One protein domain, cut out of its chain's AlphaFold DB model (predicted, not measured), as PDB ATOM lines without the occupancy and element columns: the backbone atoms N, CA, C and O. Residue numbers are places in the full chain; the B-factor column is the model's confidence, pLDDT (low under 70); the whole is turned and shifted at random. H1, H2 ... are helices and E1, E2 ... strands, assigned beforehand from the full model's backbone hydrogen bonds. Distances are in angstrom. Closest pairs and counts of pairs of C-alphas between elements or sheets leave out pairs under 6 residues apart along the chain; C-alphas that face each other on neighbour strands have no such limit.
ATOM      1  N   CYS A  53       9.074 -35.068 -18.560       93.31
ATOM      2  CA  CYS A  53       8.548 -33.850 -17.966       93.31
ATOM      3  C   CYS A  53       9.687 -33.126 -17.229       93.31
ATOM      4  O   CYS A  53      10.130 -33.604 -16.178       93.31
ATOM      5  N   PRO A  54      10.235 -32.027 -17.780       92.88
ATOM      6  CA  PRO A  54      11.364 -31.345 -17.166       92.88
ATOM      7  C   PRO A  54      10.950 -30.657 -15.861       92.88
ATOM      8  O   PRO A  54       9.801 -30.254 -15.674       92.88
ATOM      9  N   LYS A  55      11.911 -30.475 -14.947       92.62
ATOM     10  CA  LYS A  55      11.688 -29.647 -13.759       92.62
ATOM     11  C   LYS A  55      11.380 -28.218 -14.208       92.62
ATOM     12  O   LYS A  55      12.149 -27.640 -14.967       92.62
ATOM     13  N   CYS A  56      10.298 -27.642 -13.693       92.25
ATOM     14  CA  CYS A  56       9.945 -26.260 -13.993       92.25
ATOM     15  C   CYS A  56      11.009 -25.285 -13.461       92.25
ATOM     16  O   CYS A  56      11.368 -25.323 -12.281       92.25
ATOM     17  N   THR A  57      11.491 -24.403 -14.335       92.94
ATOM     18  CA  THR A  57      12.511 -23.384 -14.037       92.94
ATOM     19  C   THR A  57      11.975 -21.953 -14.117       92.94
ATOM     20  O   THR A  57      12.768 -21.022 -14.067       92.94
ATOM     21  N   LEU A  58      10.655 -21.763 -14.244       92.50
ATOM     22  CA  LEU A  58      10.041 -20.431 -14.270       92.50
ATOM     23  C   LEU A  58      10.314 -19.666 -12.966       92.50
ATOM     24  O   LEU A  58      10.271 -20.253 -11.881       92.50
ATOM     25  N   ASP A  59      10.523 -18.353 -13.070       92.69
ATOM     26  CA  ASP A  59      10.740 -17.485 -11.905       92.69
ATOM     27  C   ASP A  59       9.540 -17.525 -10.945       92.69
ATOM     28  O   ASP A  59       9.696 -17.694  -9.732       92.69
ATOM     29  N   ASP A  60       8.319 -17.451 -11.489       92.25
ATOM     30  CA  ASP A  60       7.098 -17.690 -10.721       92.25
ATOM     31  C   ASP A  60       6.781 -19.189 -10.644       92.25
ATOM     32  O   ASP A  60       6.140 -19.780 -11.513       92.25
ATOM     33  N   GLN A  61       7.170 -19.807  -9.532       89.62
ATOM     34  CA  GLN A  61       6.902 -21.221  -9.263       89.62
ATOM     35  C   GLN A  61       5.404 -21.558  -9.177       89.62
ATOM     36  O   GLN A  61       5.022 -22.716  -9.364       89.62
ATOM     37  N   LYS A  62       4.520 -20.583  -8.907       89.75
ATOM     38  CA  LYS A  62       3.071 -20.829  -8.954       89.75
ATOM     39  C   LYS A  62       2.589 -20.987 -10.394       89.75
ATOM     40  O   LYS A  62       1.690 -21.799 -10.619       89.75
ATOM     41  N   ALA A  63       3.212 -20.290 -11.347       90.69
ATOM     42  CA  ALA A  63       2.891 -20.399 -12.768       90.69
ATOM     43  C   ALA A  63       3.147 -21.810 -13.317       90.69
ATOM     44  O   ALA A  63       2.396 -22.259 -14.178       90.69
ATOM     45  N   CYS A  64       4.099 -22.562 -12.750       90.31
ATOM     46  CA  CYS A  64       4.360 -23.959 -13.119       90.31
ATOM     47  C   CYS A  64       3.113 -24.861 -13.043       90.31
ATOM     48  O   CYS A  64       2.999 -25.819 -13.800       90.31
ATOM     49  N   LYS A  65       2.149 -24.559 -12.156       90.38
ATOM     50  CA  LYS A  65       0.886 -25.319 -12.054       90.38
ATOM     51  C   LYS A  65      -0.022 -25.142 -13.274       90.38
ATOM     52  O   LYS A  65      -0.873 -25.991 -13.513       90.38
ATOM     53  N   ASN A  66       0.157 -24.049 -14.014       90.69
ATOM     54  CA  ASN A  66      -0.650 -23.692 -15.178       90.69
ATOM     55  C   ASN A  66      -0.031 -24.180 -16.497       90.69
ATOM     56  O   ASN A  66      -0.664 -24.052 -17.537       90.69
ATOM     57  N   VAL A  67       1.179 -24.746 -16.457       91.88
ATOM     58  CA  VAL A  67       1.888 -25.299 -17.623       91.88
ATOM     59  C   VAL A  67       2.258 -26.770 -17.378       91.88
ATOM     60  O   VAL A  67       3.437 -27.115 -17.278       91.88
ATOM     61  N   PRO A  68       1.265 -27.666 -17.203       91.44
ATOM     62  CA  PRO A  68       1.540 -29.083 -17.011       91.44
ATOM     63  C   PRO A  68       2.178 -29.690 -18.265       91.44
ATOM     64  O   PRO A  68       1.903 -29.270 -19.388       91.44
ATOM     65  N   CYS A  69       2.989 -30.731 -18.075       92.56
ATOM     66  CA  CYS A  69       3.584 -31.455 -19.191       92.56
ATOM     67  C   CYS A  69       2.507 -32.072 -20.080       92.56
ATOM     68  O   CYS A  69       1.641 -32.823 -19.625       92.56
ATOM     69  N   GLN A  70       2.590 -31.758 -21.366       92.06
ATOM     70  CA  GLN A  70       1.696 -32.302 -22.365       92.06
ATOM     71  C   GLN A  70       2.116 -33.731 -22.726       92.06
ATOM     72  O   GLN A  70       3.278 -34.000 -23.026       92.06
ATOM     73  N   THR A  71       1.161 -34.658 -22.695       92.06
ATOM     74  CA  THR A  71       1.428 -36.102 -22.833       92.06
ATOM     75  C   THR A  71       1.043 -36.675 -24.195       92.06
ATOM     76  O   THR A  71       1.391 -37.807 -24.512       92.06
ATOM     77  N   HIS A  72       0.307 -35.921 -25.008       90.44
ATOM     78  CA  HIS A  72      -0.167 -36.343 -26.324       90.44
ATOM     79  C   HIS A  72      -0.408 -35.126 -27.225       90.44
ATOM     80  O   HIS A  72      -0.527 -34.011 -26.727       90.44
ATOM     81  N   ASN A  73      -0.486 -35.330 -28.542       92.12
ATOM     82  CA  ASN A  73      -0.722 -34.245 -29.496       92.12
ATOM     83  C   ASN A  73      -2.196 -33.827 -29.510       92.12
ATOM     84  O   ASN A  73      -3.099 -34.662 -29.420       92.12
ATOM     85  N   ILE A  74      -2.431 -32.537 -29.712       91.56
ATOM     86  CA  ILE A  74      -3.732 -31.899 -29.853       91.56
ATOM     87  C   ILE A  74      -4.126 -31.933 -31.329       91.56
ATOM     88  O   ILE A  74      -3.650 -31.159 -32.153       91.56
ATOM     89  N   LYS A  75      -5.052 -32.820 -31.690       88.44
ATOM     90  CA  LYS A  75      -5.564 -32.928 -33.063       88.44
ATOM     91  C   LYS A  75      -6.935 -32.271 -33.172       88.44
ATOM     92  O   LYS A  75      -7.958 -32.908 -32.922       88.44
ATOM     93  N   SER A  76      -6.967 -30.990 -33.538       84.56
ATOM     94  CA  SER A  76      -8.233 -30.271 -33.719       84.56
ATOM     95  C   SER A  76      -8.855 -30.574 -35.088       84.56
ATOM     96  O   SER A  76      -8.394 -30.097 -36.126       84.56
ATOM     97  N   GLY A  77      -9.926 -31.370 -35.085       81.69
ATOM     98  CA  GLY A  77     -10.740 -31.660 -36.266       81.69
ATOM     99  C   GLY A  77     -10.201 -32.772 -37.180       81.69
ATOM    100  O   GLY A  77      -9.168 -33.383 -36.908       81.69
ATOM    101  N   PRO A  78     -10.907 -33.058 -38.291       85.12
ATOM    102  CA  PRO A  78     -10.645 -34.225 -39.135       85.12
ATOM    103  C   PRO A  78      -9.437 -34.071 -40.074       85.12
ATOM    104  O   PRO A  78      -9.142 -34.996 -40.824       85.12
ATOM    105  N   ILE A  79      -8.741 -32.926 -40.058       88.19
ATOM    106  CA  ILE A  79      -7.632 -32.628 -40.985       88.19
ATOM    107  C   ILE A  79      -6.422 -33.556 -40.811       88.19
ATOM    108  O   ILE A  79      -5.611 -33.672 -41.722       88.19
ATOM    109  N   TYR A  80      -6.317 -34.224 -39.659       88.56
ATOM    110  CA  TYR A  80      -5.247 -35.174 -39.350       88.56
ATOM    111  C   TYR A  80      -5.628 -36.633 -39.640       88.56
ATOM    112  O   TYR A  80      -4.777 -37.507 -39.511       88.56
ATOM    113  N   ASN A  81      -6.876 -36.916 -40.025       86.81
ATOM    114  CA  ASN A  81      -7.353 -38.286 -40.193       86.81
ATOM    115  C   ASN A  81      -6.766 -38.943 -41.449       86.81
ATOM    116  O   ASN A  81      -6.920 -38.436 -42.561       86.81
ATOM    117  N   GLY A  82      -6.182 -40.130 -41.289       84.75
ATOM    118  CA  GLY A  82      -5.741 -40.982 -42.397       84.75
ATOM    119  C   GLY A  82      -4.335 -40.675 -42.913       84.75
ATOM    120  O   GLY A  82      -3.880 -41.338 -43.849       84.75
ATOM    121  N   ILE A  83      -3.647 -39.710 -42.297       89.62
ATOM    122  CA  ILE A  83      -2.246 -39.379 -42.591       89.62
ATOM    123  C   ILE A  83      -1.282 -39.913 -41.527       89.62
ATOM    124  O   ILE A  83      -0.072 -39.759 -41.670       89.62
ATOM    125  N   GLU A  84      -1.785 -40.529 -40.455       88.44
ATOM    126  CA  GLU A  84      -0.939 -40.930 -39.339       88.44
ATOM    127  C   GLU A  84      -0.096 -42.175 -39.632       88.44
ATOM    128  O   GLU A  84      -0.572 -43.216 -40.095       88.44
ATOM    129  N   VAL A  85       1.182 -42.069 -39.287       90.25
ATOM    130  CA  VAL A  85       2.199 -43.102 -39.486       90.25
ATOM    131  C   VAL A  85       2.920 -43.392 -38.171       90.25
ATOM    132  O   VAL A  85       2.867 -42.600 -37.228       90.25
ATOM    133  N   GLY A  86       3.556 -44.558 -38.079       87.06
ATOM    134  CA  GLY A  86       4.326 -44.954 -36.903       87.06
ATOM    135  C   GLY A  86       5.524 -44.038 -36.634       87.06
ATOM    136  O   GLY A  86       6.069 -43.406 -37.537       87.06
ATOM    137  N   CYS A  87       5.969 -43.993 -35.376       86.06
ATOM    138  CA  CYS A  87       7.227 -43.336 -35.032       86.06
ATOM    139  C   CYS A  87       8.414 -44.151 -35.575       86.06
ATOM    140  O   CYS A  87       8.373 -45.382 -35.605       86.06
ATOM    141  N   ASN A  88       9.481 -43.471 -35.990       88.44
ATOM    142  CA  ASN A  88      10.720 -44.093 -36.446       88.44
ATOM    143  C   ASN A  88      11.945 -43.305 -35.937       88.44
ATOM    144  O   ASN A  88      11.792 -42.178 -35.459       88.44
ATOM    145  N   PRO A  89      13.169 -43.852 -36.068       90.38
ATOM    146  CA  PRO A  89      14.371 -43.183 -35.570       90.38
ATOM    147  C   PRO A  89      14.644 -41.805 -36.192       90.38
ATOM    148  O   PRO A  89      15.274 -40.970 -35.551       90.38
ATOM    149  N   TRP A  90      14.181 -41.548 -37.420       92.06
ATOM    150  CA  TRP A  90      14.364 -40.260 -38.101       92.06
ATOM    151  C   TRP A  90      13.458 -39.176 -37.521       92.06
ATOM    152  O   TRP A  90      13.907 -38.054 -37.300       92.06
ATOM    153  N   MET A  91      12.209 -39.526 -37.207       95.00
ATOM    154  CA  MET A  91      11.307 -38.632 -36.492       95.00
ATOM    155  C   MET A  91      11.794 -38.391 -35.062       95.00
ATOM    156  O   MET A  91      11.809 -37.253 -34.605       95.00
ATOM    157  N   THR A  92      12.266 -39.436 -34.369       93.50
ATOM    158  CA  THR A  92      12.905 -39.275 -33.053       93.50
ATOM    159  C   THR A  92      14.079 -38.301 -33.128       93.50
ATOM    160  O   THR A  92      14.146 -37.385 -32.319       93.50
ATOM    161  N   MET A  93      14.938 -38.426 -34.144       94.12
ATOM    162  CA  MET A  93      16.061 -37.513 -34.362       94.12
ATOM    163  C   MET A  93      15.609 -36.064 -34.604       94.12
ATOM    164  O   MET A  93      16.228 -35.147 -34.074       94.12
ATOM    165  N   ALA A  94      14.528 -35.833 -35.355       96.94
ATOM    166  CA  ALA A  94      13.974 -34.487 -35.527       96.94
ATOM    167  C   ALA A  94      13.495 -33.892 -34.187       96.94
ATOM    168  O   ALA A  94      13.765 -32.729 -33.893       96.94
ATOM    169  N   CYS A  95      12.842 -34.694 -33.341       97.00
ATOM    170  CA  CYS A  95      12.441 -34.276 -31.995       97.00
ATOM    171  C   CYS A  95      13.641 -34.050 -31.053       97.00
ATOM    172  O   CYS A  95      13.603 -33.149 -30.220       97.00
ATOM    173  N   GLU A  96      14.712 -34.834 -31.180       95.81
ATOM    174  CA  GLU A  96      15.959 -34.630 -30.429       95.81
ATOM    175  C   GLU A  96      16.635 -33.306 -30.811       95.81
ATOM    176  O   GLU A  96      17.065 -32.566 -29.931       95.81
ATOM    177  N   GLU A  97      16.676 -32.958 -32.101       96.88
ATOM    178  CA  GLU A  97      17.178 -31.656 -32.563       96.88
ATOM    179  C   GLU A  97      16.341 -30.486 -32.025       96.88
ATOM    180  O   GLU A  97      16.895 -29.466 -31.615       96.88
ATOM    181  N   ALA A  98      15.017 -30.646 -31.939       97.75
ATOM    182  CA  ALA A  98      14.144 -29.660 -31.304       97.75
ATOM    183  C   ALA A  98      14.495 -29.450 -29.821       97.75
ATOM    184  O   ALA A  98      14.577 -28.314 -29.356       97.75
ATOM    185  N   LEU A  99      14.754 -30.537 -29.084       96.12
ATOM    186  CA  LEU A  99      15.184 -30.468 -27.687       96.12
ATOM    187  C   LEU A  99      16.552 -29.784 -27.546       96.12
ATOM    188  O   LEU A  99      16.729 -28.953 -26.654       96.12
ATOM    189  N   ILE A 100      17.500 -30.098 -28.435       95.38
ATOM    190  CA  ILE A 100      18.817 -29.448 -28.482       95.38
ATOM    191  C   ILE A 100      18.661 -27.940 -28.695       95.38
ATOM    192  O   ILE A 100      19.326 -27.173 -28.005       95.38
ATOM    193  N   SER A 101      17.770 -27.498 -29.587       96.06
ATOM    194  CA  SER A 101      17.528 -26.065 -29.801       96.06
ATOM    195  C   SER A 101      17.119 -25.356 -28.515       96.06
ATOM    196  O   SER A 101      17.779 -24.399 -28.118       96.06
ATOM    197  N   VAL A 102      16.120 -25.884 -27.797       95.75
ATOM    198  CA  VAL A 102      15.644 -25.299 -26.528       95.75
ATOM    199  C   VAL A 102      16.756 -25.246 -25.487       95.75
ATOM    200  O   VAL A 102      16.942 -24.228 -24.823       95.75
ATOM    201  N   GLN A 103      17.540 -26.319 -25.366       93.69
ATOM    202  CA  GLN A 103      18.673 -26.373 -24.436       93.69
ATOM    203  C   GLN A 103      19.758 -25.332 -24.745       93.69
ATOM    204  O   GLN A 103      20.514 -24.964 -23.848       93.69
ATOM    205  N   ASN A 104      19.820 -24.847 -25.987       90.62
ATOM    206  CA  ASN A 104      20.745 -23.807 -26.435       90.62
ATOM    207  C   ASN A 104      20.070 -22.432 -26.615       90.62
ATOM    208  O   ASN A 104      20.674 -21.531 -27.191       90.62
ATOM    209  N   GLY A 105      18.845 -22.246 -26.110       89.88
ATOM    210  CA  GLY A 105      18.137 -20.959 -26.132       89.88
ATOM    211  C   GLY A 105      17.366 -20.651 -27.420       89.88
ATOM    212  O   GLY A 105      16.972 -19.506 -27.622       89.88
ATOM    213  N   GLY A 106      17.157 -21.637 -28.295       93.50
ATOM    214  CA  GLY A 106      16.309 -21.532 -29.485       93.50
ATOM    215  C   GLY A 106      14.874 -22.033 -29.267       93.50
ATOM    216  O   GLY A 106      14.502 -22.491 -28.185       93.50
ATOM    217  N   GLY A 107      14.050 -21.947 -30.317       95.25
ATOM    218  CA  GLY A 107      12.672 -22.454 -30.300       95.25
ATOM    219  C   GLY A 107      12.584 -23.990 -30.412       95.25
ATOM    220  O   GLY A 107      13.487 -24.614 -30.961       95.25
ATOM    221  N   PRO A 108      11.485 -24.627 -29.965       97.12
ATOM    222  CA  PRO A 108      11.337 -26.086 -29.861       97.12
ATOM    223  C   PRO A 108      11.090 -26.796 -31.205       97.12
ATOM    224  O   PRO A 108      10.142 -27.569 -31.351       97.12
ATOM    225  N   PHE A 109      11.951 -26.567 -32.200       98.50
ATOM    226  CA  PHE A 109      11.776 -27.096 -33.554       98.50
ATOM    227  C   PHE A 109      13.058 -27.701 -34.121       98.50
ATOM    228  O   PHE A 109      14.135 -27.110 -34.034       98.50
ATOM    229  N   GLY A 110      12.913 -28.865 -34.749       98.25
ATOM    230  CA  GLY A 110      13.976 -29.645 -35.372       98.25
ATOM    231  C   GLY A 110      13.496 -30.290 -36.669       98.25
ATOM    232  O   GLY A 110      12.304 -30.539 -36.845       98.25
ATOM    233  N   ALA A 111      14.414 -30.554 -37.595       98.38
ATOM    234  CA  ALA A 111      14.099 -31.168 -38.877       98.38
ATOM    235  C   ALA A 111      15.231 -32.075 -39.371       98.38
ATOM    236  O   ALA A 111      16.408 -31.871 -39.066       98.38
ATOM    237  N   VAL A 112      14.864 -33.083 -40.161       97.06
ATOM    238  CA  VAL A 112      15.777 -34.037 -40.799       97.06
ATOM    239  C   VAL A 112      15.371 -34.218 -42.258       97.06
ATOM    240  O   VAL A 112      14.205 -34.463 -42.548       97.06
ATOM    241  N   ILE A 113      16.322 -34.147 -43.187       96.69
ATOM    242  CA  ILE A 113      16.123 -34.504 -44.598       96.69
ATOM    243  C   ILE A 113      16.912 -35.771 -44.898       96.69
ATOM    244  O   ILE A 113      18.115 -35.820 -44.655       96.69
ATOM    245  N   LEU A 114      16.251 -36.772 -45.471       94.50
ATOM    246  CA  LEU A 114      16.883 -37.992 -45.976       94.50
ATOM    247  C   LEU A 114      17.012 -37.896 -47.491       94.50
ATOM    248  O   LEU A 114      16.050 -37.488 -48.133       94.50
ATOM    249  N   ARG A 115      18.135 -38.343 -48.065       93.38
ATOM    250  CA  ARG A 115      18.230 -38.663 -49.498       93.38
ATOM    251  C   ARG A 115      18.172 -40.169 -49.690       93.38
ATOM    252  O   ARG A 115      18.954 -40.908 -49.091       93.38
ATOM    253  N   ILE A 116      17.280 -40.617 -50.559       92.31
ATOM    254  CA  ILE A 116      16.909 -42.018 -50.714       92.31
ATOM    255  C   ILE A 116      17.120 -42.447 -52.157       92.31
ATOM    256  O   ILE A 116      16.723 -41.756 -53.086       92.31
ATOM    257  N   ASP A 117      17.753 -43.597 -52.331       92.75
ATOM    258  CA  ASP A 117      17.898 -44.292 -53.606       92.75
ATOM    259  C   ASP A 117      16.534 -44.717 -54.177       92.75
ATOM    260  O   ASP A 117      15.768 -45.395 -53.488       92.75
ATOM    261  N   ASN A 118      16.240 -44.353 -55.428       92.38
ATOM    262  CA  ASN A 118      14.952 -44.667 -56.055       92.38
ATOM    263  C   ASN A 118      14.786 -46.158 -56.379       92.38
ATOM    264  O   ASN A 118      13.660 -46.649 -56.361       92.38
ATOM    265  N   ASP A 119      15.877 -46.871 -56.656       91.12
ATOM    266  CA  ASP A 119      15.833 -48.273 -57.072       91.12
ATOM    267  C   ASP A 119      15.852 -49.204 -55.858       91.12
ATOM    268  O   ASP A 119      15.148 -50.211 -55.814       91.12
ATOM    269  N   THR A 120      16.668 -48.874 -54.850       89.50
ATOM    270  CA  THR A 120      16.851 -49.741 -53.673       89.50
ATOM    271  C   THR A 120      16.031 -49.326 -52.457       89.50
ATOM    272  O   THR A 120      15.941 -50.097 -51.500       89.50
ATOM    273  N   GLY A 121      15.477 -48.109 -52.442       87.12
ATOM    274  CA  GLY A 121      14.778 -47.542 -51.286       87.12
ATOM    275  C   GLY A 121      15.682 -47.275 -50.076       87.12
ATOM    276  O   GLY A 121      15.187 -46.981 -48.990       87.12
ATOM    277  N   LYS A 122      17.007 -47.397 -50.228       87.44
ATOM    278  CA  LYS A 122      17.964 -47.198 -49.137       87.44
ATOM    279  C   LYS A 122      18.250 -45.718 -48.927       87.44
ATOM    280  O   LYS A 122      18.510 -44.980 -49.876       87.44
ATOM    281  N   VAL A 123      18.298 -45.311 -47.662       89.38
ATOM    282  CA  VAL A 123      18.805 -43.990 -47.273       89.38
ATOM    283  C   VAL A 123      20.303 -43.928 -47.559       89.38
ATOM    284  O   VAL A 123      21.083 -44.685 -46.977       89.38
ATOM    285  N   LEU A 124      20.686 -43.024 -48.458       88.69
ATOM    286  CA  LEU A 124      22.065 -42.783 -48.873       88.69
ATOM    287  C   LEU A 124      22.795 -41.904 -47.856       88.69
ATOM    288  O   LEU A 124      23.938 -42.177 -47.499       88.69
ATOM    289  N   GLU A 125      22.128 -40.846 -47.404       89.69
ATOM    290  CA  GLU A 125      22.654 -39.854 -46.466       89.69
ATOM    291  C   GLU A 125      21.508 -39.016 -45.888       89.69
ATOM    292  O   GLU A 125      20.371 -39.093 -46.366       89.69
ATOM    293  N   TYR A 126      21.814 -38.211 -44.873       92.62
ATOM    294  CA  TYR A 126      20.852 -37.305 -44.264       92.62
ATOM    295  C   TYR A 126      21.498 -36.019 -43.744       92.62
ATOM    296  O   TYR A 126      22.697 -35.974 -43.452       92.62
ATOM    297  N   TRP A 127      20.662 -34.996 -43.592       94.44
ATOM    298  CA  TRP A 127      20.963 -33.728 -42.931       94.44
ATOM    299  C   TRP A 127      19.980 -33.531 -41.789       94.44
ATOM    300  O   TRP A 127      18.818 -33.909 -41.910       94.44
ATOM    301  N   LYS A 128      20.433 -32.925 -40.698       94.12
ATOM    302  CA  LYS A 128      19.589 -32.577 -39.557       94.12
ATOM    303  C   LYS A 128      19.921 -31.172 -39.088       94.12
ATOM    304  O   LYS A 128      21.084 -30.787 -39.167       94.12
ATOM    305  N   ASN A 129      18.929 -30.414 -38.650       95.19
ATOM    306  CA  ASN A 129      19.129 -29.086 -38.084       95.19
ATOM    307  C   ASN A 129      17.963 -28.718 -37.161       95.19
ATOM    308  O   ASN A 129      16.976 -29.447 -37.058       95.19
ATOM    309  N   HIS A 130      18.071 -27.566 -36.516       96.25
ATOM    310  CA  HIS A 130      17.054 -27.029 -35.631       96.25
ATOM    311  C   HIS A 130      16.831 -25.528 -35.830       96.25
ATOM    312  O   HIS A 130      17.401 -24.913 -36.736       96.25
ATOM    313  N   ASN A 131      15.914 -24.958 -35.048       96.12
ATOM    314  CA  ASN A 131      15.616 -23.532 -35.065       96.12
ATOM    315  C   ASN A 131      16.824 -22.711 -34.586       96.12
ATOM    316  O   ASN A 131      17.386 -22.998 -33.531       96.12
ATOM    317  N   HIS A 132      17.171 -21.672 -35.348       95.31
ATOM    318  CA  HIS A 132      18.259 -20.734 -35.045       95.31
ATOM    319  C   HIS A 132      17.797 -19.270 -35.037       95.31
ATOM    320  O   HIS A 132      18.619 -18.374 -35.199       95.31
ATOM    321  N   VAL A 133      16.497 -19.000 -34.877       95.81
ATOM    322  CA  VAL A 133      15.939 -17.641 -35.028       95.81
ATOM    323  C   VAL A 133      16.624 -16.633 -34.103       95.81
ATOM    324  O   VAL A 133      17.142 -15.622 -34.575       95.81
ATOM    325  N   GLU A 134      16.676 -16.942 -32.808       91.19
ATOM    326  CA  GLU A 134      17.337 -16.116 -31.787       91.19
ATOM    327  C   GLU A 134      18.858 -16.084 -32.008       91.19
ATOM    328  O   GLU A 134      19.469 -15.021 -32.122       91.19
ATOM    329  N   LEU A 135      19.465 -17.267 -32.156       90.19
ATOM    330  CA  LEU A 135      20.916 -17.440 -32.260       90.19
ATOM    331  C   LEU A 135      21.533 -16.713 -33.459       90.19
ATOM    332  O   LEU A 135      22.643 -16.196 -33.360       90.19
ATOM    333  N   TRP A 136      20.843 -16.700 -34.599       91.69
ATOM    334  CA  TRP A 136      21.333 -16.083 -35.835       91.69
ATOM    335  C   TRP A 136      20.727 -14.707 -36.090       91.69
ATOM    336  O   TRP A 136      21.090 -14.067 -37.077       91.69
ATOM    337  N   SER A 137      19.809 -14.246 -35.232       93.50
ATOM    338  CA  SER A 137      19.021 -13.033 -35.483       93.50
ATOM    339  C   SER A 137      18.364 -13.044 -36.878       93.50
ATOM    340  O   SER A 137      18.287 -12.018 -37.554       93.50
ATOM    341  N   ASP A 138      17.908 -14.222 -37.322       95.50
ATOM    342  CA  ASP A 138      17.268 -14.453 -38.624       95.50
ATOM    343  C   ASP A 138      15.862 -15.035 -38.397       95.50
ATOM    344  O   ASP A 138      15.736 -16.230 -38.115       95.50
ATOM    345  N   PRO A 139      14.778 -14.252 -38.575       96.38
ATOM    346  CA  PRO A 139      13.410 -14.740 -38.379       96.38
ATOM    347  C   PRO A 139      13.002 -15.830 -39.382       96.38
ATOM    348  O   PRO A 139      11.955 -16.448 -39.226       96.38
ATOM    349  N   THR A 140      13.805 -16.083 -40.419       97.31
ATOM    350  CA  THR A 140      13.579 -17.164 -41.386       97.31
ATOM    351  C   THR A 140      14.330 -18.451 -41.041       97.31
ATOM    352  O   THR A 140      14.121 -19.465 -41.709       97.31
ATOM    353  N   ALA A 141      15.177 -18.449 -40.006       96.94
ATOM    354  CA  ALA A 141      16.016 -19.581 -39.610       96.94
ATOM    355  C   ALA A 141      15.250 -20.665 -38.826       96.94
ATOM    356  O   ALA A 141      15.699 -21.169 -37.795       96.94
ATOM    357  N   HIS A 142      14.079 -21.045 -39.334       98.38
ATOM    358  CA  HIS A 142      13.313 -22.195 -38.864       98.38
ATOM    359  C   HIS A 142      14.012 -23.503 -39.251       98.38
ATOM    360  O   HIS A 142      14.714 -23.556 -40.263       98.38
ATOM    361  N   ALA A 143      13.787 -24.564 -38.474       98.00
ATOM    362  CA  ALA A 143      14.472 -25.845 -38.637       98.00
ATOM    363  C   ALA A 143      14.339 -26.426 -40.056       98.00
ATOM    364  O   ALA A 143      15.314 -26.907 -40.636       98.00
ATOM    365  N   GLU A 144      13.151 -26.351 -40.653       98.69
ATOM    366  CA  GLU A 144      12.878 -26.860 -41.996       98.69
ATOM    367  C   GLU A 144      13.643 -26.053 -43.050       98.69
ATOM    368  O   GLU A 144      14.300 -26.619 -43.925       98.69
ATOM    369  N   VAL A 145      13.619 -24.720 -42.937       98.31
ATOM    370  CA  VAL A 145      14.307 -23.808 -43.861       98.31
ATOM    371  C   VAL A 145      15.820 -23.986 -43.774       98.31
ATOM    372  O   VAL A 145      16.486 -24.104 -44.806       98.31
ATOM    373  N   THR A 146      16.382 -24.033 -42.566       96.19
ATOM    374  CA  THR A 146      17.826 -24.208 -42.365       96.19
ATOM    375  C   THR A 146      18.291 -25.573 -42.869       96.19
ATOM    376  O   THR A 146      19.319 -25.647 -43.544       96.19
ATOM    377  N   THR A 147      17.514 -26.638 -42.647       96.75
ATOM    378  CA  THR A 147      17.835 -27.984 -43.154       96.75
ATOM    379  C   THR A 147      17.780 -28.046 -44.685       96.75
ATOM    380  O   THR A 147      18.699 -28.592 -45.297       96.75
ATOM    381  N   ILE A 148      16.779 -27.427 -45.328       97.38
ATOM    382  CA  ILE A 148      16.692 -27.327 -46.799       97.38
ATOM    383  C   ILE A 148      17.899 -26.571 -47.370       97.38
ATOM    384  O   ILE A 148      18.535 -27.047 -48.312       97.38
ATOM    385  N   ARG A 149      18.244 -25.408 -46.793       95.75
ATOM    386  CA  ARG A 149      19.394 -24.591 -47.227       95.75
ATOM    387  C   ARG A 149      20.691 -25.406 -47.209       95.75
ATOM    388  O   ARG A 149      21.440 -25.394 -48.186       95.75
ATOM    389  N   VAL A 150      20.931 -26.134 -46.118       93.25
ATOM    390  CA  VAL A 150      22.106 -26.999 -45.943       93.25
ATOM    391  C   VAL A 150      22.121 -28.126 -46.981       93.25
ATOM    392  O   VAL A 150      23.135 -28.303 -47.656       93.25
ATOM    393  N   ALA A 151      21.007 -28.848 -47.152       93.69
ATOM    394  CA  ALA A 151      20.929 -29.973 -48.081       93.69
ATOM    395  C   ALA A 151      21.204 -29.535 -49.529       93.69
ATOM    396  O   ALA A 151      22.066 -30.104 -50.199       93.69
ATOM    397  N   CYS A 152      20.544 -28.473 -50.001       93.62
ATOM    398  CA  CYS A 152      20.759 -27.940 -51.349       93.62
ATOM    399  C   CYS A 152      22.211 -27.482 -51.568       93.62
ATOM    400  O   CYS A 152      22.801 -27.777 -52.612       93.62
ATOM    401  N   SER A 153      22.802 -26.788 -50.589       91.56
ATOM    402  CA  SER A 153      24.186 -26.302 -50.666       91.56
ATOM    403  C   SER A 153      25.192 -27.456 -50.752       91.56
ATOM    404  O   SER A 153      26.031 -27.494 -51.659       91.56
ATOM    405  N   ASP A 154      25.064 -28.450 -49.867       90.12
ATOM    406  CA  ASP A 154      25.947 -29.615 -49.845       90.12
ATOM    407  C   ASP A 154      25.838 -30.449 -51.130       90.12
ATOM    408  O   ASP A 154      26.850 -30.773 -51.762       90.12
ATOM    409  N   LEU A 155      24.609 -30.740 -51.576       91.19
ATOM    410  CA  LEU A 155      24.359 -31.456 -52.827       91.19
ATOM    411  C   LEU A 155      24.965 -30.722 -54.026       91.19
ATOM    412  O   LEU A 155      25.635 -31.349 -54.851       91.19
ATOM    413  N   SER A 156      24.775 -29.402 -54.098       89.94
ATOM    414  CA  SER A 156      25.292 -28.588 -55.199       89.94
ATOM    415  C   SER A 156      26.817 -28.653 -55.282       89.94
ATOM    416  O   SER A 156      27.385 -28.888 -56.351       89.94
ATOM    417  N   ARG A 157      27.488 -28.515 -54.131       86.50
ATOM    418  CA  ARG A 157      28.949 -28.585 -54.017       86.50
ATOM    419  C   ARG A 157      29.496 -29.945 -54.449       86.50
ATOM    420  O   ARG A 157      30.455 -30.001 -55.215       86.50
ATOM    421  N   ARG A 158      28.892 -31.048 -53.996       85.75
ATOM    422  CA  ARG A 158      29.367 -32.405 -54.329       85.75
ATOM    423  C   ARG A 158      29.122 -32.766 -55.792       85.75
ATOM    424  O   ARG A 158      29.993 -33.344 -56.450       85.75
ATOM    425  N   LEU A 159      27.953 -32.422 -56.328       86.00
ATOM    426  CA  LEU A 159      27.606 -32.743 -57.712       86.00
ATOM    427  C   LEU A 159      28.248 -31.789 -58.725       86.00
ATOM    428  O   LEU A 159      28.374 -32.165 -59.888       86.00
ATOM    429  N   GLY A 160      28.715 -30.612 -58.295       86.00
ATOM    430  CA  GLY A 160      29.327 -29.610 -59.171       86.00
ATOM    431  C   GLY A 160      28.315 -28.888 -60.066       86.00
ATOM    432  O   GLY A 160      28.691 -28.332 -61.094       86.00
ATOM    433  N   LYS A 161      27.029 -28.920 -59.701       86.00
ATOM    434  CA  LYS A 161      25.923 -28.244 -60.391       86.00
ATOM    435  C   LYS A 161      24.900 -27.764 -59.357       86.00
ATOM    436  O   LYS A 161      24.780 -28.424 -58.330       86.00
ATOM    437  N   PRO A 162      24.153 -26.676 -59.604       86.88
ATOM    438  CA  PRO A 162      23.079 -26.259 -58.708       86.88
ATOM    439  C   PRO A 162      22.039 -27.369 -58.509       86.88
ATOM    440  O   PRO A 162      21.607 -27.998 -59.476       86.88
ATOM    441  N   VAL A 163      21.642 -27.588 -57.258       88.00
ATOM    442  CA  VAL A 163      20.570 -28.500 -56.859       88.00
ATOM    443  C   VAL A 163      19.569 -27.721 -56.022       88.00
ATOM    444  O   VAL A 163      19.888 -27.211 -54.952       88.00
ATOM    445  N   PHE A 164      18.358 -27.634 -56.546       88.62
ATOM    446  CA  PHE A 164      17.214 -26.958 -55.934       88.62
ATOM    447  C   PHE A 164      15.932 -27.795 -56.044       88.62
ATOM    448  O   PHE A 164      14.954 -27.493 -55.373       88.62
ATOM    449  N   ASP A 165      15.955 -28.843 -56.873       93.25
ATOM    450  CA  ASP A 165      14.921 -29.859 -56.977       93.25
ATOM    451  C   ASP A 165      15.382 -31.090 -56.201       93.25
ATOM    452  O   ASP A 165      16.364 -31.741 -56.569       93.25
ATOM    453  N   LEU A 166      14.692 -31.368 -55.103       93.81
ATOM    454  CA  LEU A 166      14.968 -32.513 -54.250       93.81
ATOM    455  C   LEU A 166      13.993 -33.680 -54.497       93.81
ATOM    456  O   LEU A 166      14.072 -34.685 -53.793       93.81
ATOM    457  N   SER A 167      13.103 -33.583 -55.493       93.62
ATOM    458  CA  SER A 167      12.227 -34.689 -55.915       93.62
ATOM    459  C   SER A 167      12.955 -35.722 -56.770       93.62
ATOM    460  O   SER A 167      12.642 -36.908 -56.696       93.62
ATOM    461  N   GLU A 168      13.941 -35.291 -57.561       92.81
ATOM    462  CA  GLU A 168      14.765 -36.169 -58.388       92.81
ATOM    463  C   GLU A 168      16.197 -35.629 -58.497       92.81
ATOM    464  O   GLU A 168      16.478 -34.604 -59.113       92.81
ATOM    465  N   ILE A 169      17.141 -36.364 -57.916       93.44
ATOM    466  CA  ILE A 169      18.568 -36.057 -57.914       93.44
ATOM    467  C   ILE A 169      19.292 -37.165 -58.673       93.44
ATOM    468  O   ILE A 169      19.262 -38.329 -58.269       93.44
ATOM    469  N   ILE A 170      19.987 -36.778 -59.744       91.69
ATOM    470  CA  ILE A 170      20.819 -37.667 -60.561       91.69
ATOM    471  C   ILE A 170      22.289 -37.383 -60.260       91.69
ATOM    472  O   ILE A 170      22.769 -36.262 -60.496       91.69
ATOM    473  N   ASP A 171      22.989 -38.391 -59.736       88.88
ATOM    474  CA  ASP A 171      24.418 -38.310 -59.441       88.88
ATOM    475  C   ASP A 171      25.307 -38.519 -60.685       88.88
ATOM    476  O   ASP A 171      24.831 -38.708 -61.805       88.88
ATOM    477  N   ARG A 172      26.633 -38.451 -60.499       86.56
ATOM    478  CA  ARG A 172      27.617 -38.557 -61.593       86.56
ATOM    479  C   ARG A 172      27.628 -39.920 -62.291       86.56
ATOM    480  O   ARG A 172      28.115 -40.004 -63.412       86.56
ATOM    481  N   ASN A 173      27.097 -40.956 -61.648       88.19
ATOM    482  CA  ASN A 173      27.003 -42.307 -62.190       88.19
ATOM    483  C   ASN A 173      25.618 -42.582 -62.803       88.19
ATOM    484  O   ASN A 173      25.326 -43.717 -63.168       88.19
ATOM    485  N   GLY A 174      24.754 -41.564 -62.902       89.25
ATOM    486  CA  GLY A 174      23.396 -41.696 -63.428       89.25
ATOM    487  C   GLY A 174      22.394 -42.278 -62.430       89.25
ATOM    488  O   GLY A 174      21.255 -42.545 -62.806       89.25
ATOM    489  N   LYS A 175      22.781 -42.465 -61.163       92.06
ATOM    490  CA  LYS A 175      21.899 -43.025 -60.142       92.06
ATOM    491  C   LYS A 175      20.881 -41.986 -59.685       92.06
ATOM    492  O   LYS A 175      21.239 -40.835 -59.420       92.06
ATOM    493  N   LYS A 176      19.623 -42.413 -59.567       95.19
ATOM    494  CA  LYS A 176      18.492 -41.570 -59.172       95.19
ATOM    495  C   LYS A 176      18.198 -41.677 -57.679       95.19
ATOM    496  O   LYS A 176      18.251 -42.754 -57.088       95.19
ATOM    497  N   SER A 177      17.861 -40.545 -57.082       94.81
ATOM    498  CA  SER A 177      17.457 -40.445 -55.683       94.81
ATOM    499  C   SER A 177      16.435 -39.330 -55.484       94.81
ATOM    500  O   SER A 177      16.307 -38.465 -56.345       94.81
ATOM    501  N   HIS A 178      15.733 -39.328 -54.360       95.56
ATOM    502  CA  HIS A 178      14.801 -38.274 -53.953       95.56
ATOM    503  C   HIS A 178      14.991 -37.947 -52.472       95.56
ATOM    504  O   HIS A 178      15.622 -38.717 -51.744       95.56
ATOM    505  N   CYS A 179      14.442 -36.823 -52.017       95.88
ATOM    506  CA  CYS A 179      14.463 -36.452 -50.611       95.88
ATOM    507  C   CYS A 179      13.097 -36.552 -49.931       95.88
ATOM    508  O   CYS A 179      12.050 -36.319 -50.535       95.88
ATOM    509  N   VAL A 180      13.142 -36.837 -48.632       96.56
ATOM    510  CA  VAL A 180      12.006 -36.829 -47.702       96.56
ATOM    511  C   VAL A 180      12.378 -35.951 -46.512       96.56
ATOM    512  O   VAL A 180      13.513 -36.034 -46.041       96.56
ATOM    513  N   ILE A 181      11.444 -35.133 -46.019       98.00
ATOM    514  CA  ILE A 181      11.656 -34.295 -44.834       98.00
ATOM    515  C   ILE A 181      10.816 -34.773 -43.647       98.00
ATOM    516  O   ILE A 181       9.619 -35.033 -43.766       98.00
ATOM    517  N   PHE A 182      11.461 -34.863 -42.491       98.06
ATOM    518  CA  PHE A 182      10.861 -35.073 -41.183       98.06
ATOM    519  C   PHE A 182      10.943 -33.756 -40.416       98.06
ATOM    520  O   PHE A 182      12.024 -33.179 -40.308       98.06
ATOM    521  N   SER A 183       9.820 -33.289 -39.885       98.50
ATOM    522  CA  SER A 183       9.729 -32.078 -39.067       98.50
ATOM    523  C   SER A 183       9.228 -32.436 -37.670       98.50
ATOM    524  O   SER A 183       8.259 -33.181 -37.529       98.50
ATOM    525  N   SER A 184       9.854 -31.920 -36.615       98.38
ATOM    526  CA  SER A 184       9.409 -32.191 -35.240       98.38
ATOM    527  C   SER A 184       7.998 -31.657 -34.975       98.38
ATOM    528  O   SER A 184       7.295 -32.189 -34.118       98.38
ATOM    529  N   ALA A 185       7.568 -30.643 -35.731       97.94
ATOM    530  CA  ALA A 185       6.233 -30.063 -35.684       97.94
ATOM    531  C   ALA A 185       5.671 -29.801 -37.093       97.94
ATOM    532  O   ALA A 185       6.408 -29.748 -38.079       97.94
ATOM    533  N   GLU A 186       4.353 -29.654 -37.189       97.56
ATOM    534  CA  GLU A 186       3.636 -29.223 -38.385       97.56
ATOM    535  C   GLU A 186       4.245 -27.907 -38.900       97.56
ATOM    536  O   GLU A 186       4.362 -26.958 -38.124       97.56
ATOM    537  N   PRO A 187       4.653 -27.827 -40.178       97.62
ATOM    538  CA  PRO A 187       5.361 -26.653 -40.667       97.62
ATOM    539  C   PRO A 187       4.444 -25.434 -40.763       97.62
ATOM    540  O   PRO A 187       3.311 -25.505 -41.253       97.62
ATOM    541  N   CYS A 188       4.974 -24.272 -40.386       97.94
ATOM    542  CA  CYS A 188       4.301 -22.995 -40.605       97.94
ATOM    543  C   CYS A 188       4.197 -22.666 -42.114       97.94
ATOM    544  O   CYS A 188       4.891 -23.275 -42.940       97.94
ATOM    545  N   PRO A 189       3.395 -21.660 -42.524       98.06
ATOM    546  CA  PRO A 189       3.215 -21.329 -43.942       98.06
ATOM    547  C   PRO A 189       4.514 -21.024 -44.707       98.06
ATOM    548  O   PRO A 189       4.633 -21.374 -45.886       98.06
ATOM    549  N   MET A 190       5.504 -20.406 -44.052       98.25
ATOM    550  CA  MET A 190       6.830 -20.166 -44.635       98.25
ATOM    551  C   MET A 190       7.554 -21.485 -44.921       98.25
ATOM    552  O   MET A 190       8.031 -21.699 -46.036       98.25
ATOM    553  N   CYS A 191       7.614 -22.375 -43.932       98.56
ATOM    554  CA  CYS A 191       8.332 -23.642 -44.028       98.56
ATOM    555  C   CYS A 191       7.667 -24.591 -45.023       98.56
ATOM    556  O   CYS A 191       8.353 -25.171 -45.862       98.56
ATOM    557  N   PHE A 192       6.334 -24.670 -45.023       98.31
ATOM    558  CA  PHE A 192       5.597 -25.441 -46.023       98.31
ATOM    559  C   PHE A 192       5.870 -24.929 -47.445       98.31
ATOM    560  O   PHE A 192       6.134 -25.715 -48.354       98.31
ATOM    561  N   SER A 193       5.891 -23.605 -47.635       98.31
ATOM    562  CA  SER A 193       6.260 -23.006 -48.923       98.31
ATOM    563  C   SER A 193       7.701 -23.348 -49.314       98.31
ATOM    564  O   SER A 193       7.952 -23.674 -50.469       98.31
ATOM    565  N   ALA A 194       8.649 -23.314 -48.372       98.50
ATOM    566  CA  ALA A 194      10.043 -23.675 -48.627       98.50
ATOM    567  C   ALA A 194      10.200 -25.145 -49.052       98.50
ATOM    568  O   ALA A 194      10.922 -25.424 -50.008       98.50
ATOM    569  N   ILE A 195       9.485 -26.069 -48.402       98.50
ATOM    570  CA  ILE A 195       9.428 -27.495 -48.768       98.50
ATOM    571  C   ILE A 195       8.918 -27.658 -50.206       98.50
ATOM    572  O   ILE A 195       9.537 -28.363 -51.006       98.50
ATOM    573  N   ALA A 196       7.832 -26.957 -50.556       97.88
ATOM    574  CA  ALA A 196       7.262 -26.987 -51.901       97.88
ATOM    575  C   ALA A 196       8.216 -26.400 -52.958       97.88
ATOM    576  O   ALA A 196       8.398 -26.998 -54.019       97.88
ATOM    577  N   TRP A 197       8.874 -25.270 -52.669       96.69
ATOM    578  CA  TRP A 197       9.865 -24.663 -53.566       96.69
ATOM    579  C   TRP A 197      11.109 -25.532 -53.754       96.69
ATOM    580  O   TRP A 197      11.673 -25.541 -54.841       96.69
ATOM    581  N   ALA A 198      11.504 -26.296 -52.734       96.56
ATOM    582  CA  ALA A 198      12.571 -27.290 -52.828       96.56
ATOM    583  C   ALA A 198      12.132 -28.594 -53.523       96.56
ATOM    584  O   ALA A 198      12.929 -29.525 -53.652       96.56
ATOM    585  N   ARG A 199      10.862 -28.685 -53.945       96.31
ATOM    586  CA  ARG A 199      10.238 -29.863 -54.566       96.31
ATOM    587  C   ARG A 199      10.366 -31.133 -53.713       96.31
ATOM    588  O   ARG A 199      10.389 -32.238 -54.239       96.31
ATOM    589  N   ILE A 200      10.412 -31.014 -52.388       96.94
ATOM    590  CA  ILE A 200      10.329 -32.194 -51.520       96.94
ATOM    591  C   ILE A 200       8.870 -32.658 -51.514       96.94
ATOM    592  O   ILE A 200       7.984 -31.953 -51.039       96.94
ATOM    593  N   THR A 201       8.609 -33.844 -52.059       93.69
ATOM    594  CA  THR A 201       7.239 -34.351 -52.263       93.69
ATOM    595  C   THR A 201       6.660 -35.063 -51.046       93.69
ATOM    596  O   THR A 201       5.462 -35.333 -51.007       93.69
ATOM    597  N   THR A 202       7.497 -35.378 -50.053       96.44
ATOM    598  CA  THR A 202       7.098 -36.126 -48.858       96.44
ATOM    599  C   THR A 202       7.564 -35.404 -47.599       96.44
ATOM    600  O   THR A 202       8.765 -35.258 -47.365       96.44
ATOM    601  N   LEU A 203       6.593 -34.994 -46.783       97.62
ATOM    602  CA  LEU A 203       6.761 -34.395 -45.462       97.62
ATOM    603  C   LEU A 203       6.103 -35.305 -44.422       97.62
ATOM    604  O   LEU A 203       4.948 -35.693 -44.583       97.62
ATOM    605  N   ILE A 204       6.815 -35.585 -43.335       97.44
ATOM    606  CA  ILE A 204       6.285 -36.243 -42.143       97.44
ATOM    607  C   ILE A 204       6.498 -35.289 -40.969       97.44
ATOM    608  O   ILE A 204       7.600 -34.770 -40.810       97.44
ATOM    609  N   PHE A 205       5.479 -35.061 -40.140       97.31
ATOM    610  CA  PHE A 205       5.603 -34.245 -38.929       97.31
ATOM    611  C   PHE A 205       5.093 -34.975 -37.682       97.31
ATOM    612  O   PHE A 205       4.301 -35.909 -37.804       97.31
ATOM    613  N   ALA A 206       5.569 -34.577 -36.495       95.88
ATOM    614  CA  ALA A 206       5.144 -35.159 -35.217       95.88
ATOM    615  C   ALA A 206       4.145 -34.274 -34.458       95.88
ATOM    616  O   ALA A 206       2.963 -34.608 -34.393       95.88
ATOM    617  N   ALA A 207       4.601 -33.161 -33.878       95.81
ATOM    618  CA  ALA A 207       3.723 -32.229 -33.178       95.81
ATOM    619  C   ALA A 207       2.818 -31.473 -34.159       95.81
ATOM    620  O   ALA A 207       3.197 -31.205 -35.292       95.81
ATOM    621  N   THR A 208       1.610 -31.132 -33.739       95.75
ATOM    622  CA  THR A 208       0.673 -30.313 -34.516       95.75
ATOM    623  C   THR A 208       0.915 -28.830 -34.252       95.75
ATOM    624  O   THR A 208       1.505 -28.452 -33.237       95.75
ATOM    625  N   ARG A 209       0.369 -27.959 -35.102       95.06
ATOM    626  CA  ARG A 209       0.373 -26.512 -34.824       95.06
ATOM    627  C   ARG A 209      -0.376 -26.132 -33.539       95.06
ATOM    628  O   ARG A 209      -0.113 -25.082 -32.968       95.06
ATOM    629  N   PHE A 210      -1.311 -26.968 -33.083       95.25
ATOM    630  CA  PHE A 210      -2.053 -26.734 -31.841       95.25
ATOM    631  C   PHE A 210      -1.205 -27.043 -30.608       95.25
ATOM    632  O   PHE A 210      -1.348 -26.369 -29.596       95.25
ATOM    633  N   ASP A 211      -0.279 -27.998 -30.719       95.81
ATOM    634  CA  ASP A 211       0.722 -28.257 -29.681       95.81
ATOM    635  C   ASP A 211       1.675 -27.071 -29.542       95.81
ATOM    636  O   ASP A 211       1.952 -26.617 -28.436       95.81
ATOM    637  N   ALA A 212       2.133 -26.527 -30.674       96.19
ATOM    638  CA  ALA A 212       2.982 -25.339 -30.692       96.19
ATOM    639  C   ALA A 212       2.266 -24.097 -30.126       96.19
ATOM    640  O   ALA A 212       2.899 -23.253 -29.497       96.19
ATOM    641  N   ALA A 213       0.949 -23.993 -30.313       95.94
ATOM    642  CA  ALA A 213       0.134 -22.884 -29.821       95.94
ATOM    643  C   ALA A 213      -0.253 -22.988 -28.334       95.94
ATOM    644  O   ALA A 213      -0.872 -22.064 -27.808       95.94
ATOM    645  N   GLN A 214       0.049 -24.106 -27.668       94.94
ATOM    646  CA  GLN A 214      -0.391 -24.342 -26.299       94.94
ATOM    647  C   GLN A 214       0.273 -23.369 -25.313       94.94
ATOM    648  O   GLN A 214       1.426 -22.971 -25.484       94.94
ATOM    649  N   GLN A 215      -0.460 -23.022 -24.251       91.00
ATOM    650  CA  GLN A 215       0.025 -22.138 -23.191       91.00
ATOM    651  C   GLN A 215       1.380 -22.606 -22.639       91.00
ATOM    652  O   GLN A 215       1.521 -23.757 -22.221       91.00
ATOM    653  N   GLY A 216       2.353 -21.693 -22.588       91.00
ATOM    654  CA  GLY A 216       3.713 -21.965 -22.118       91.00
ATOM    655  C   GLY A 216       4.673 -22.432 -23.213       91.00
ATOM    656  O   GLY A 216       5.881 -22.433 -22.980       91.00
ATOM    657  N   VAL A 217       4.158 -22.802 -24.390       93.50
ATOM    658  CA  VAL A 217       4.940 -22.957 -25.624       93.50
ATOM    659  C   VAL A 217       4.802 -21.685 -26.461       93.50
ATOM    660  O   VAL A 217       5.807 -21.100 -26.839       93.50
ATOM    661  N   ASP A 218       3.565 -21.221 -26.674       94.00
ATOM    662  CA  ASP A 218       3.227 -19.902 -27.234       94.00
ATOM    663  C   ASP A 218       3.800 -19.607 -28.645       94.00
ATOM    664  O   ASP A 218       3.971 -18.453 -29.040       94.00
ATOM    665  N   PHE A 219       4.015 -20.647 -29.460       94.75
ATOM    666  CA  PHE A 219       4.454 -20.566 -30.863       94.75
ATOM    667  C   PHE A 219       3.289 -20.762 -31.853       94.75
ATOM    668  O   PHE A 219       3.351 -21.578 -32.773       94.75
ATOM    669  N   SER A 220       2.184 -20.032 -31.670       93.62
ATOM    670  CA  SER A 220       1.035 -20.132 -32.583       93.62
ATOM    671  C   SER A 220       1.295 -19.461 -33.939       93.62
ATOM    672  O   SER A 220       1.518 -18.254 -34.016       93.62
ATOM    673  N   ASP A 221       1.142 -20.221 -35.028       91.25
ATOM    674  CA  ASP A 221       1.170 -19.713 -36.411       91.25
ATOM    675  C   ASP A 221      -0.210 -19.265 -36.936       91.25
ATOM    676  O   ASP A 221      -0.340 -18.828 -38.086       91.25
ATOM    677  N   GLU A 222      -1.273 -19.399 -36.135       92.19
ATOM    678  CA  GLU A 222      -2.664 -19.216 -36.578       92.19
ATOM    679  C   GLU A 222      -2.910 -17.834 -37.196       92.19
ATOM    680  O   GLU A 222      -3.553 -17.716 -38.242       92.19
ATOM    681  N   ALA A 223      -2.313 -16.793 -36.613       93.88
ATOM    682  CA  ALA A 223      -2.428 -15.433 -37.121       93.88
ATOM    683  C   ALA A 223      -1.921 -15.311 -38.571       93.88
ATOM    684  O   ALA A 223      -2.533 -14.609 -39.378       93.88
ATOM    685  N   ILE A 224      -0.840 -16.017 -38.927       95.75
ATOM    686  CA  ILE A 224      -0.284 -16.025 -40.289       95.75
ATOM    687  C   ILE A 224      -1.217 -16.793 -41.230       95.75
ATOM    688  O   ILE A 224      -1.516 -16.317 -42.328       95.75
ATOM    689  N   TYR A 225      -1.718 -17.958 -40.803       92.75
ATOM    690  CA  TYR A 225      -2.689 -18.735 -41.580       92.75
ATOM    691  C   TYR A 225      -3.937 -17.917 -41.926       92.75
ATOM    692  O   TYR A 225      -4.409 -17.953 -43.065       92.75
ATOM    693  N   ASP A 226      -4.471 -17.167 -40.968       94.38
ATOM    694  CA  ASP A 226      -5.644 -16.328 -41.190       94.38
ATOM    695  C   ASP A 226      -5.341 -15.098 -42.038       94.38
ATOM    696  O   ASP A 226      -6.158 -14.714 -42.877       94.38
ATOM    697  N   GLU A 227      -4.162 -14.503 -41.881       95.25
ATOM    698  CA  GLU A 227      -3.717 -13.386 -42.710       95.25
ATOM    699  C   GLU A 227      -3.665 -13.762 -44.199       95.25
ATOM    700  O   GLU A 227      -4.074 -12.978 -45.063       95.25
ATOM    701  N   LEU A 228      -3.220 -14.982 -44.515       95.75
ATOM    702  CA  LEU A 228      -3.135 -15.473 -45.890       95.75
ATOM    703  C   LEU A 228      -4.507 -15.681 -46.547       95.75
ATOM    704  O   LEU A 228      -4.610 -15.531 -47.764       95.75
ATOM    705  N   LYS A 229      -5.559 -15.959 -45.765       95.81
ATOM    706  CA  LYS A 229      -6.944 -16.100 -46.261       95.81
ATOM    707  C   LYS A 229      -7.627 -14.752 -46.519       95.81
ATOM    708  O   LYS A 229      -8.642 -14.703 -47.212       95.81
ATOM    709  N   ARG A 230      -7.122 -13.657 -45.940       96.38
ATOM    710  CA  ARG A 230      -7.710 -12.314 -46.082       96.38
ATOM    711  C   ARG A 230      -7.391 -11.712 -47.446       96.38
ATOM    712  O   ARG A 230      -6.303 -11.897 -47.993       96.38
TER     713      ARG A 230
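This is residues 53 to 230 of the 263 residues of the protein "CMP/dCMP-type deaminase domain-containing protein" of viral metagenome (UniProt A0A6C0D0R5). A twisted sheet of four strands is the slab in the middle of a three-layer body, with H4 over one face and H2 over the other, and H5 packs on one part of H4. At one end of the long axis an arm with H1 reaches away from this body, its residues 57 to 62 standing free, and H7 lies far out near H5. The printed part has 178 residues with seven named helices and four named strands, in the order H1 H2 E1 E2 H3 H4 E3 H5 E4 H6 H7; the class is mixed, helices and strands. The sheet is mixed, in the order E2 E1 E3 E4. The whole is compact, with a radius of gyration of the C-alphas of 17.7 A, yet elongated, spanning 62 by 37 by 36 A.

E1, residues 110 to 117, and E2, residues 123 to 130, form an antiparallel hairpin, with N 113 and O 127 2.8 A apart, within hydrogen-bond range. E3, residues 176 to 185, is antiparallel to E1, with N 112 and O 182 at 2.8 A. E4, residues 203 to 207, is parallel to E3, with N 183 and O 204 at 2.8 A. H2, residues 89 to 103, is on the sheet over E1 and E3 at a height of 5.6 A; the C-alphas of Ala 98 and Gly 110 are its closest to E1, 4.1 A. H4, residues 143 to 159, is on the opposite face, over E2 and E1 at a height of 7.9 A; its closest C-alphas to E2 are those of Ala 143 and His 130, 4.1 A. H5, residues 189 to 197, only grazes the sheet; H4 touches it with residues 144 to 148 alone, at a shallow tilt of 20 degrees, the same way, with the C-alphas of Glu 144 and Cys 191 closest at 5.9 A. E3, H5 and E4 form a strand-helix-strand unit, two parallel neighbour strands with a helix between, and its crossover is right-handed. E2, H4 and E3, with H3, residues 133 to 136, form a split unit, E1 standing between its strands; its crossover is right-handed too. H7, residues 222 to 229, is close to but not clearly touching H5, with the C-alphas of Pro 189 and Tyr 225 closest at 6.9 A. H1, residues 63 to 66, and H6, residues 209 to 212, touch no helix. Every O i to N i+4 pair is within range in H2, H4 and H5, and 3 of 4 in H7; H1, H3 and H6 are too short for one.

H1 begins at C-alpha 63, (2.891, -20.399, -12.768). E3 is 28.9 A long, H4 24.2 A, E1 23.7 A, and H2 and E2 20.6 A each. H7 ends at C-alpha 229, (-6.944, -16.100, -46.261).

The C-alphas of Lys 62 and Asn 173, the two farthest apart, are 62.2 A apart. The printed part has no cut. The links H1 to H2 and H4 to E3 are long. No printed residue has a pLDDT under 70.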